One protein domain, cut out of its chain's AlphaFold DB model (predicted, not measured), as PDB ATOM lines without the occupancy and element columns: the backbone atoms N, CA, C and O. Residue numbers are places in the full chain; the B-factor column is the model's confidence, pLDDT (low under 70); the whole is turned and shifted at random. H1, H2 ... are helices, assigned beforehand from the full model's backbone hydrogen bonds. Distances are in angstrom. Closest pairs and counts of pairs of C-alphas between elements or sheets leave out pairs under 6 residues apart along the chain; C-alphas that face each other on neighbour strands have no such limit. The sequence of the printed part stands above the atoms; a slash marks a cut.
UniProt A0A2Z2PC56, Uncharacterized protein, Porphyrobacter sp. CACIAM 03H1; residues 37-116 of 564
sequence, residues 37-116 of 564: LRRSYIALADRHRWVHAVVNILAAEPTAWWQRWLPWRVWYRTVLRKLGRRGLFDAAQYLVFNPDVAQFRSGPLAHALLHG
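What this domain is: This is residues 37 to 116 of the 564 residues of an uncharacterized protein of Porphyrobacter sp. CACIAM 03H1 (UniProt A0A2Z2PC56). One long straight helix, H1, makes the longest axis, and its residues 37 to 46 stick out free at one end. Past the other end of H1 the chain runs on to the short H2, then folds back through H3, which meets the later part of H1 at a slant, while the short helices H4, H5 and H6 make a small cluster to one side of H1 and H3. The printed part has 80 residues with six named helices, H1 to H6 in order along the chain, and no named strand; the class is all helix. It is elongated, spanning 48 by 28 by 19 A, and only just loose, close to compact, with a radius of gyration of the C-alphas of 14.2 A.

Where its parts are: H1, residues 37 to 59, begins with C-alpha 37 at (180.253, 128.057, 137.975) and is 32.1 A long from first to last C-alpha. H2, residues 65 to 69, measures 7.9 A. H3, residues 72 to 85, begins with C-alpha 72 at (176.749, 168.602, 143.972) and measures 19.8 A. H4, residues 91 to 97, measures 10.0 A, and H5, residues 99 to 103, measures 8.4 A. H6, residues 108 to 116, measures 9.2 A and ends with C-alpha 116 at (182.376, 148.725, 134.600).

How they stand to each other: H1 touches H3 with residues 54 to 58 alone, and H3 touches H1 with residues 79 to 83 alone. Their closest C-alphas, those of Val 54 and Leu 83, are 7.2 A apart, and the two run opposite ways at a steep tilt of 48 degrees. H2 and H3 are close but not clearly touching, the closest C-alphas being those of Gln 67 and Trp 75 at 7.6 A. H1 and H6 are close but not clearly touching, with the C-alphas of Val 51 and Leu 113 closest at 7.2 A; they run opposite ways at a shallow tilt of 34 degrees, only just short of steep. H4 touches H6, the same way at a steep tilt of 51 degrees, with the C-alphas of Ala 91 and Pro 108 closest at 6.0 A. H5 and H6 only just touch, with 3 pairs of C-alphas within 8 A, and only at the corner by their link; the closest are Val 101 and Pro 108, 6.1 A apart. H1 and H4 are apart, and so are H3 and H5. In H3, H4 and H6 every O i to N i+4 pair is within hydrogen-bond range; in H1 18 of 19 are, while H2 and H5 each have 0 of 1, beside 2 of 2 O i to N i+3 pairs.

The domain as a whole: The C-alphas of Leu 37 and Trp 66, the two farthest apart, are 48.1 A from each other. The printed part has no cut, and its five links are tight. Residues 68 to 74, of which 72 to 74 belong to H3, also stand free. The mean pLDDT of the printed part is 78.9; 19 residues are under 70, among them residues 37 to 46 and 59 to 63.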
ATOM      1  N   LEU A  37     181.469 127.454 137.426       69.06
ATOM      2  CA  LEU A  37     180.253 128.057 137.975       69.06
ATOM      3  C   LEU A  37     180.479 128.580 139.396       69.06
ATOM      4  O   LEU A  37     180.056 129.691 139.709       69.06
ATOM      5  N   ARG A  38     181.192 127.829 140.242       65.38
ATOM      6  CA  ARG A  38     181.551 128.234 141.609       65.38
ATOM      7  C   ARG A  38     182.428 129.481 141.609       65.38
ATOM      8  O   ARG A  38     182.122 130.436 142.318       65.38
ATOM      9  N   ARG A  39     183.461 129.526 140.762       68.81
ATOM     10  CA  ARG A  39     184.298 130.726 140.585       68.81
ATOM     11  C   ARG A  39     183.489 131.919 140.080       68.81
ATOM     12  O   ARG A  39     183.623 133.012 140.627       68.81
ATOM     13  N   SER A  40     182.614 131.704 139.100       67.44
ATOM     14  CA  SER A  40     181.712 132.737 138.573       67.44
ATOM     15  C   SER A  40     180.761 133.272 139.644       67.44
ATOM     16  O   SER A  40     180.555 134.479 139.749       67.44
ATOM     17  N   TYR A  41     180.217 132.389 140.481       65.62
ATOM     18  CA  TYR A  41     179.339 132.756 141.585       65.62
ATOM     19  C   TYR A  41     180.071 133.564 142.662       65.62
ATOM     20  O   TYR A  41     179.571 134.606 143.080       65.62
ATOM     21  N   ILE A  42     181.268 133.134 143.079       66.44
ATOM     22  CA  ILE A  42     182.094 133.873 144.046       66.44
ATOM     23  C   ILE A  42     182.405 135.272 143.502       66.44
ATOM     24  O   ILE A  42     182.182 136.259 144.202       66.44
ATOM     25  N   ALA A  43     182.809 135.370 142.233       68.19
ATOM     26  CA  ALA A  43     183.062 136.649 141.579       68.19
ATOM     27  C   ALA A  43     181.806 137.538 141.520       68.19
ATOM     28  O   ALA A  43     181.894 138.746 141.737       68.19
ATOM     29  N   LEU A  44     180.626 136.965 141.263       68.00
ATOM     30  CA  LEU A  44     179.359 137.700 141.285       68.00
ATOM     31  C   LEU A  44     179.005 138.188 142.699       68.00
ATOM     32  O   LEU A  44     178.592 139.336 142.864       68.00
ATOM     33  N   ALA A  45     179.203 137.350 143.718       65.94
ATOM     34  CA  ALA A  45     178.990 137.706 145.117       65.94
ATOM     35  C   ALA A  45     179.951 138.817 145.576       65.94
ATOM     36  O   ALA A  45     179.526 139.732 146.281       65.94
ATOM     37  N   ASP A  46     181.210 138.793 145.126       69.25
ATOM     38  CA  ASP A  46     182.174 139.880 145.324       69.25
ATOM     39  C   ASP A  46     181.719 141.174 144.643       69.25
ATOM     40  O   ASP A  46     181.663 142.226 145.280       69.25
ATOM     41  N   ARG A  47     181.311 141.121 143.369       74.06
ATOM     42  CA  ARG A  47     180.775 142.307 142.672       74.06
ATOM     43  C   ARG A  47     179.597 142.898 143.440       74.06
ATOM     44  O   ARG A  47     179.529 144.108 143.647       74.06
ATOM     45  N   HIS A  48     178.697 142.044 143.907       70.00
ATOM     46  CA  HIS A  48     177.518 142.467 144.638       70.00
ATOM     47  C   HIS A  48     177.856 143.048 146.031       70.00
ATOM     48  O   HIS A  48     177.344 144.113 146.380       70.00
ATOM     49  N   ARG A  49     178.802 142.449 146.779       73.38
ATOM     50  CA  ARG A  49     179.374 143.014 148.026       73.38
ATOM     51  C   ARG A  49     179.914 144.415 147.813       73.38
ATOM     52  O   ARG A  49     179.612 145.330 148.581       73.38
ATOM     53  N   TRP A  50     180.721 144.567 146.771       81.56
ATOM     54  CA  TRP A  50     181.336 145.834 146.427       81.56
ATOM     55  C   TRP A  50     180.272 146.902 146.141       81.56
ATOM     56  O   TRP A  50     180.299 147.972 146.755       81.56
ATOM     57  N   VAL A  51     179.276 146.586 145.298       79.00
ATOM     58  CA  VAL A  51     178.148 147.487 145.001       79.00
ATOM     59  C   VAL A  51     177.420 147.882 146.279       79.00
ATOM     60  O   VAL A  51     177.200 149.069 146.513       79.00
ATOM     61  N   HIS A  52     177.081 146.917 147.133       69.31
ATOM     62  CA  HIS A  52     176.342 147.178 148.362       69.31
ATOM     63  C   HIS A  52     177.125 148.085 149.330       69.31
ATOM     64  O   HIS A  52     176.583 149.049 149.875       69.31
ATOM     65  N   ALA A  53     178.431 147.848 149.495       74.81
ATOM     66  CA  ALA A  53     179.304 148.692 150.311       74.81
ATOM     67  C   ALA A  53     179.400 150.134 149.776       74.81
ATOM     68  O   ALA A  53     179.389 151.093 150.556       74.81
ATOM     69  N   VAL A  54     179.452 150.300 148.450       81.25
ATOM     70  CA  VAL A  54     179.427 151.611 147.786       81.25
ATOM     71  C   VAL A  54     178.077 152.304 147.999       81.25
ATOM     72  O   VAL A  54     178.051 153.462 148.423       81.25
ATOM     73  N   VAL A  55     176.961 151.603 147.772       77.38
ATOM     74  CA  VAL A  55     175.597 152.136 147.937       77.38
ATOM     75  C   VAL A  55     175.343 152.587 149.372       77.38
ATOM     76  O   VAL A  55     174.837 153.687 149.568       77.38
ATOM     77  N   ASN A  56     175.785 151.834 150.383       73.44
ATOM     78  CA  ASN A  56     175.653 152.235 151.789       73.44
ATOM     79  C   ASN A  56     176.332 153.576 152.102       73.44
ATOM     80  O   ASN A  56     175.854 154.353 152.928       73.44
ATOM     81  N   ILE A  57     177.447 153.887 151.438       77.88
ATOM     82  CA  ILE A  57     178.127 155.178 151.606       77.88
ATOM     83  C   ILE A  57     177.397 156.294 150.860       77.88
ATOM     84  O   ILE A  57     177.395 157.426 151.348       77.88
ATOM     85  N   LEU A  58     176.795 155.982 149.710       76.00
ATOM     86  CA  LEU A  58     175.979 156.916 148.934       76.00
ATOM     87  C   LEU A  58     174.655 157.251 149.636       76.00
ATOM     88  O   LEU A  58     174.217 158.395 149.569       76.00
ATOM     89  N   ALA A  59     174.054 156.274 150.319       68.56
ATOM     90  CA  ALA A  59     172.784 156.400 151.031       68.56
ATOM     91  C   ALA A  59     172.921 157.018 152.435       68.56
ATOM     92  O   ALA A  59     171.929 157.467 153.004       68.56
ATOM     93  N   ALA A  60     174.129 157.052 153.005       68.94
ATOM     94  CA  ALA A  60     174.355 157.623 154.329       68.94
ATOM     95  C   ALA A  60     174.017 159.125 154.361       68.94
ATOM     96  O   ALA A  60     174.610 159.917 153.619       68.94
ATOM     97  N   GLU A  61     173.110 159.525 155.262       58.78
ATOM     98  CA  GLU A  61     172.758 160.936 155.435       58.78
ATOM     99  C   GLU A  61     173.984 161.787 155.819       58.78
ATOM    100  O   GLU A  61     174.882 161.320 156.534       58.78
ATOM    101  N   PRO A  62     174.046 163.060 155.382       65.31
ATOM    102  CA  PRO A  62     175.122 163.953 155.776       65.31
ATOM    103  C   PRO A  62     175.106 164.169 157.294       65.31
ATOM    104  O   PRO A  62     174.144 164.694 157.850       65.31
ATOM    105  N   THR A  63     176.197 163.808 157.969       62.44
ATOM    106  CA  THR A  63     176.326 163.896 159.435       62.44
ATOM    107  C   THR A  63     176.328 165.331 159.965       62.44
ATOM    108  O   THR A  63     176.162 165.542 161.161       62.44
ATOM    109  N   ALA A  64     176.533 166.328 159.099       72.00
ATOM    110  CA  ALA A  64     176.480 167.735 159.471       72.00
ATOM    111  C   ALA A  64     175.475 168.496 158.602       72.00
ATOM    112  O   ALA A  64     175.481 168.385 157.378       72.00
ATOM    113  N   TRP A  65     174.645 169.324 159.238       66.81
ATOM    114  CA  TRP A  65     173.544 170.046 158.592       66.81
ATOM    115  C   TRP A  65     173.985 170.918 157.401       66.81
ATOM    116  O   TRP A  65     173.263 171.018 156.413       66.81
ATOM    117  N   TRP A  66     175.192 171.495 157.442       72.62
ATOM    118  CA  TRP A  66     175.743 172.322 156.361       72.62
ATOM    119  C   TRP A  66     176.114 171.513 155.107       72.62
ATOM    120  O   TRP A  66     176.143 172.059 154.008       72.62
ATOM    121  N   GLN A  67     176.348 170.200 155.232       67.94
ATOM    122  CA  GLN A  67     176.686 169.335 154.095       67.94
ATOM    123  C   GLN A  67     175.504 169.135 153.137       67.94
ATOM    124  O   GLN A  67     175.724 168.844 151.964       67.94
ATOM    125  N   ARG A  68     174.266 169.346 153.609       69.31
ATOM    126  CA  ARG A  68     173.051 169.354 152.774       69.31
ATOM    127  C   ARG A  68     173.011 170.528 151.785       69.31
ATOM    128  O   ARG A  68     172.302 170.451 150.791       69.31
ATOM    129  N   TRP A  69     173.795 171.577 152.035       76.00
ATOM    130  CA  TRP A  69     173.858 172.793 151.215       76.00
ATOM    131  C   TRP A  69     175.080 172.832 150.285       76.00
ATOM    132  O   TRP A  69     175.311 173.826 149.598       76.00
ATOM    133  N   LEU A  70     175.890 171.766 150.257       74.56
ATOM    134  CA  LEU A  70     177.058 171.690 149.384       74.56
ATOM    135  C   LEU A  70     176.638 171.586 147.910       74.56
ATOM    136  O   LEU A  70     175.785 170.762 147.572       74.56
ATOM    137  N   PRO A  71     177.305 172.316 146.996       83.25
ATOM    138  CA  PRO A  71     177.148 172.083 145.568       83.25
ATOM    139  C   PRO A  71     177.453 170.622 145.226       83.25
ATOM    140  O   PRO A  71     178.439 170.062 145.718       83.25
ATOM    141  N   TRP A  72     176.665 170.029 144.321       70.75
ATOM    142  CA  TRP A  72     176.749 168.602 143.972       70.75
ATOM    143  C   TRP A  72     178.189 168.145 143.672       70.75
ATOM    144  O   TRP A  72     178.619 167.093 144.134       70.75
ATOM    145  N   ARG A  73     178.978 168.970 142.967       77.56
ATOM    146  CA  ARG A  73     180.376 168.664 142.614       77.56
ATOM    147  C   ARG A  73     181.284 168.528 143.838       77.56
ATOM    148  O   ARG A  73     182.209 167.719 143.832       77.56
ATOM    149  N   VAL A  74     181.052 169.327 144.879       79.94
ATOM    150  CA  VAL A  74     181.840 169.290 146.121       79.94
ATOM    151  C   VAL A  74     181.424 168.090 146.968       79.94
ATOM    152  O   VAL A  74     182.287 167.379 147.489       79.94
ATOM    153  N   TRP A  75     180.119 167.816 147.037       79.44
ATOM    154  CA  TRP A  75     179.586 166.613 147.671       79.44
ATOM    155  C   TRP A  75     180.132 165.339 147.007       79.44
ATOM    156  O   TRP A  75     180.751 164.516 147.677       79.44
ATOM    157  N   TYR A  76     180.053 165.236 145.678       79.81
ATOM    158  CA  TYR A  76     180.545 164.088 144.913       79.81
ATOM    159  C   TYR A  76     182.050 163.855 145.089       79.81
ATOM    160  O   TYR A  76     182.482 162.733 145.337       79.81
ATOM    161  N   ARG A  77     182.876 164.913 145.073       83.06
ATOM    162  CA  ARG A  77     184.316 164.784 145.382       83.06
ATOM    163  C   ARG A  77     184.564 164.301 146.811       83.06
ATOM    164  O   ARG A  77     185.544 163.603 147.056       83.06
ATOM    165  N   THR A  78     183.707 164.671 147.757       81.81
ATOM    166  CA  THR A  78     183.800 164.216 149.152       81.81
ATOM    167  C   THR A  78     183.439 162.738 149.272       81.81
ATOM    168  O   THR A  78     184.156 161.996 149.942       81.81
ATOM    169  N   VAL A  79     182.406 162.294 148.555       81.44
ATOM    170  CA  VAL A  79     182.030 160.881 148.425       81.44
ATOM    171  C   VAL A  79     183.174 160.065 147.825       81.44
ATOM    172  O   VAL A  79     183.591 159.089 148.440       81.44
ATOM    173  N   LEU A  80     183.759 160.492 146.699       86.25
ATOM    174  CA  LEU A  80     184.893 159.792 146.077       86.25
ATOM    175  C   LEU A  80     186.098 159.681 147.018       86.25
ATOM    176  O   LEU A  80     186.712 158.623 147.113       86.25
ATOM    177  N   ARG A  81     186.414 160.736 147.782       86.94
ATOM    178  CA  ARG A  81     187.472 160.666 148.804       86.94
ATOM    179  C   ARG A  81     187.124 159.704 149.937       86.94
ATOM    180  O   ARG A  81     188.012 159.030 150.445       86.94
ATOM    181  N   LYS A  82     185.860 159.659 150.367       83.62
ATOM    182  CA  LYS A  82     185.390 158.750 151.421       83.62
ATOM    183  C   LYS A  82     185.459 157.293 150.959       83.62
ATOM    184  O   LYS A  82     185.909 156.453 151.731       83.62
ATOM    185  N   LEU A  83     185.078 157.024 149.711       86.25
ATOM    186  CA  LEU A  83     185.210 155.714 149.072       86.25
ATOM    187  C   LEU A  83     186.680 155.301 148.937       86.25
ATOM    188  O   LEU A  83     187.031 154.207 149.370       86.25
ATOM    189  N   GLY A  84     187.547 156.191 148.446       86.75
ATOM    190  CA  GLY A  84     188.985 155.930 148.327       86.75
ATOM    191  C   GLY A  84     189.655 155.658 149.676       86.75
ATOM    192  O   GLY A  84     190.377 154.680 149.822       86.75
ATOM    193  N   ARG A  85     189.338 156.444 150.718       85.69
ATOM    194  CA  ARG A  85     189.841 156.212 152.090       85.69
ATOM    195  C   ARG A  85     189.417 154.871 152.684       85.69
ATOM    196  O   ARG A  85     190.105 154.368 153.563       85.69
ATOM    197  N   ARG A  86     188.275 154.332 152.257       81.38
ATOM    198  CA  ARG A  86     187.777 153.021 152.690       81.38
ATOM    199  C   ARG A  86     188.241 151.877 151.786       81.38
ATOM    200  O   ARG A  86     187.791 150.759 151.986       81.38
ATOM    201  N   GLY A  87     189.093 152.154 150.795       85.12
ATOM    202  CA  GLY A  87     189.554 151.156 149.828       85.12
ATOM    203  C   GLY A  87     188.461 150.651 148.884       85.12
ATOM    204  O   GLY A  87     188.661 149.651 148.212       85.12
ATOM    205  N   LEU A  88     187.304 151.321 148.824       83.62
ATOM    206  CA  LEU A  88     186.152 150.858 148.048       83.62
ATOM    207  C   LEU A  88     186.183 151.362 146.608       83.62
ATOM    208  O   LEU A  88     185.769 150.649 145.710       83.62
ATOM    209  N   PHE A  89     186.666 152.576 146.350       90.44
ATOM    210  CA  PHE A  89     186.805 153.063 144.976       90.44
ATOM    211  C   PHE A  89     187.782 154.232 144.896       90.44
ATOM    212  O   PHE A  89     187.530 155.288 145.486       90.44
ATOM    213  N   ASP A  90     188.869 154.068 144.140       91.62
ATOM    214  CA  ASP A  90     189.794 155.151 143.805       91.62
ATOM    215  C   ASP A  90     189.520 155.643 142.378       91.62
ATOM    216  O   ASP A  90     189.821 154.985 141.383       91.62
ATOM    217  N   ALA A  91     188.937 156.837 142.282       89.00
ATOM    218  CA  ALA A  91     188.581 157.436 141.002       89.00
ATOM    219  C   ALA A  91     189.795 157.764 140.119       89.00
ATOM    220  O   ALA A  91     189.671 157.723 138.898       89.00
ATOM    221  N   ALA A  92     190.943 158.118 140.706       90.06
ATOM    222  CA  ALA A  92     192.145 158.426 139.939       90.06
ATOM    223  C   ALA A  92     192.734 157.140 139.358       90.06
ATOM    224  O   ALA A  92     193.031 157.083 138.168       90.06
ATOM    225  N   GLN A  93     192.812 156.090 140.175       90.62
ATOM    226  CA  GLN A  93     193.254 154.775 139.730       90.62
ATOM    227  C   GLN A  93     192.324 154.200 138.652       90.62
ATOM    228  O   GLN A  93     192.797 153.737 137.618       90.62
ATOM    229  N   TYR A  94     191.005 154.287 138.835       91.00
ATOM    230  CA  TYR A  94     190.039 153.780 137.858       91.00
ATOM    231  C   TYR A  94     190.150 154.475 136.490       91.00
ATOM    232  O   TYR A  94     190.003 153.823 135.460       91.00
ATOM    233  N   LEU A  95     190.464 155.775 136.466       91.88
ATOM    234  CA  LEU A  95     190.710 156.530 135.232       91.88
ATOM    235  C   LEU A  95     192.052 156.185 134.569       91.88
ATOM    236  O   LEU A  95     192.170 156.318 133.355       91.88
ATOM    237  N   VAL A  96     193.050 155.724 135.331       92.50
ATOM    238  CA  VAL A  96     194.302 155.191 134.762       92.50
ATOM    239  C   VAL A  96     194.030 153.895 134.002       92.50
ATOM    240  O   VAL A  96     194.536 153.720 132.898       92.50
ATOM    241  N   PHE A  97     193.203 153.009 134.565       89.25
ATOM    242  CA  PHE A  97     192.792 151.776 133.890       89.25
ATOM    243  C   PHE A  97     191.811 152.020 132.737       89.25
ATOM    244  O   PHE A  97     191.812 151.258 131.774       89.25
ATOM    245  N   ASN A  98     190.990 153.073 132.820       92.00
ATOM    246  CA  ASN A  98     189.924 153.362 131.858       92.00
ATOM    247  C   ASN A  98     189.946 154.843 131.428       92.00
ATOM    248  O   ASN A  98     189.110 155.637 131.881       92.00
ATOM    249  N   PRO A  99     190.906 155.256 130.574       91.31
ATOM    250  CA  PRO A  99     191.051 156.655 130.162       91.31
ATOM    251  C   PRO A  99     189.841 157.196 129.383       91.31
ATOM    252  O   PRO A  99     189.549 158.391 129.440       91.31
ATOM    253  N   ASP A 100     189.109 156.316 128.693       90.75
ATOM    254  CA  ASP A 100     187.861 156.599 127.972       90.75
ATOM    255  C   ASP A 100     186.764 157.161 128.892       90.75
ATOM    256  O   ASP A 100     185.978 158.027 128.499       90.75
ATOM    257  N   VAL A 101     186.770 156.756 130.162       90.19
ATOM    258  CA  VAL A 101     185.781 157.172 131.164       90.19
ATOM    259  C   VAL A 101     185.953 158.636 131.586       90.19
ATOM    260  O   VAL A 101     185.020 159.232 132.129       90.19
ATOM    261  N   ALA A 102     187.090 159.278 131.289       86.38
ATOM    262  CA  ALA A 102     187.313 160.693 131.603       86.38
ATOM    263  C   ALA A 102     186.271 161.627 130.955       86.38
ATOM    264  O   ALA A 102     186.002 162.711 131.476       86.38
ATOM    265  N   GLN A 103     185.663 161.198 129.843       85.38
ATOM    266  CA  GLN A 103     184.625 161.942 129.123       85.38
ATOM    267  C   GLN A 103     183.193 161.545 129.531       85.38
ATOM    268  O   GLN A 103     182.223 162.155 129.072       85.38
ATOM    269  N   PHE A 104     183.027 160.549 130.408       83.50
ATOM    270  CA  PHE A 104     181.717 160.076 130.845       83.50
ATOM    271  C   PHE A 104     181.032 161.116 131.740       83.50
ATOM    272  O   PHE A 104     181.506 161.437 132.833       83.50
ATOM    273  N   ARG A 105     179.880 161.640 131.292       79.19
ATOM    274  CA  ARG A 105     179.192 162.785 131.928       79.19
ATOM    275  C   ARG A 105     178.906 162.599 133.421       79.19
ATOM    276  O   ARG A 105     178.969 163.572 134.168       79.19
ATOM    277  N   SER A 106     178.606 161.376 133.849       78.00
ATOM    278  CA  SER A 106     178.237 161.065 135.239       78.00
ATOM    279  C   SER A 106     179.438 160.700 136.126       78.00
ATOM    280  O   SER A 106     179.269 160.432 137.316       78.00
ATOM    281  N   GLY A 107     180.656 160.725 135.574       85.00
ATOM    282  CA  GLY A 107     181.903 160.485 136.294       85.00
ATOM    283  C   GLY A 107     182.277 159.004 136.484       85.00
ATOM    284  O   GLY A 107     181.480 158.103 136.211       85.00
ATOM    285  N   PRO A 108     183.501 158.738 136.979       89.00
ATOM    286  CA  PRO A 108     184.098 157.400 137.001       89.00
ATOM    287  C   PRO A 108     183.354 156.396 137.886       89.00
ATOM    288  O   PRO A 108     183.212 155.241 137.501       89.00
ATOM    289  N   LEU A 109     182.818 156.828 139.035       87.50
ATOM    290  CA  LEU A 109     182.047 155.945 139.920       87.50
ATOM    291  C   LEU A 109     180.725 155.504 139.282       87.50
ATOM    292  O   LEU A 109     180.335 154.348 139.406       87.50
ATOM    293  N   ALA A 110     180.045 156.414 138.580       83.25
ATOM    294  CA  ALA A 110     178.803 156.081 137.890       83.25
ATOM    295  C   ALA A 110     179.066 155.106 136.738       83.25
ATOM    296  O   ALA A 110     178.310 154.158 136.566       83.25
ATOM    297  N   HIS A 111     180.165 155.293 135.997       88.12
ATOM    298  CA  HIS A 111     180.573 154.336 134.971       88.12
ATOM    299  C   HIS A 111     180.867 152.957 135.569       88.12
ATOM    300  O   HIS A 111     180.387 151.958 135.050       88.12
ATOM    301  N   ALA A 112     181.620 152.890 136.672       85.88
ATOM    302  CA  ALA A 112     181.918 151.628 137.353       85.88
ATOM    303  C   ALA A 112     180.647 150.867 137.769       85.88
ATOM    304  O   ALA A 112     180.549 149.670 137.516       85.88
ATOM    305  N   LEU A 113     179.659 151.571 138.331       80.50
ATOM    306  CA  LEU A 113     178.389 150.984 138.768       80.50
ATOM    307  C   LEU A 113     177.480 150.551 137.608       80.50
ATOM    308  O   LEU A 113     176.846 149.507 137.700       80.50
ATOM    309  N   LEU A 114     177.392 151.353 136.541       75.56
ATOM    310  CA  LEU A 114     176.451 151.118 135.437       75.56
ATOM    311  C   LEU A 114     177.004 150.188 134.351       75.56
ATOM    312  O   LEU A 114     176.231 149.487 133.703       75.56
ATOM    313  N   HIS A 115     178.321 150.201 134.142       78.19
ATOM    314  CA  HIS A 115     178.973 149.549 133.002       78.19
ATOM    315  C   HIS A 115     180.207 148.743 133.423       78.19
ATOM    316  O   HIS A 115     180.355 147.591 133.030       78.19
ATOM    317  N   GLY A 116     181.065 149.300 134.282       81.69
ATOM    318  CA  GLY A 116     182.376 148.725 134.600       81.69
ATOM    319  C   GLY A 116     182.342 147.319 135.202       81.69
ATOM    320  O   GLY A 116     183.203 146.509 134.877       81.69
TER     321      GLY A 116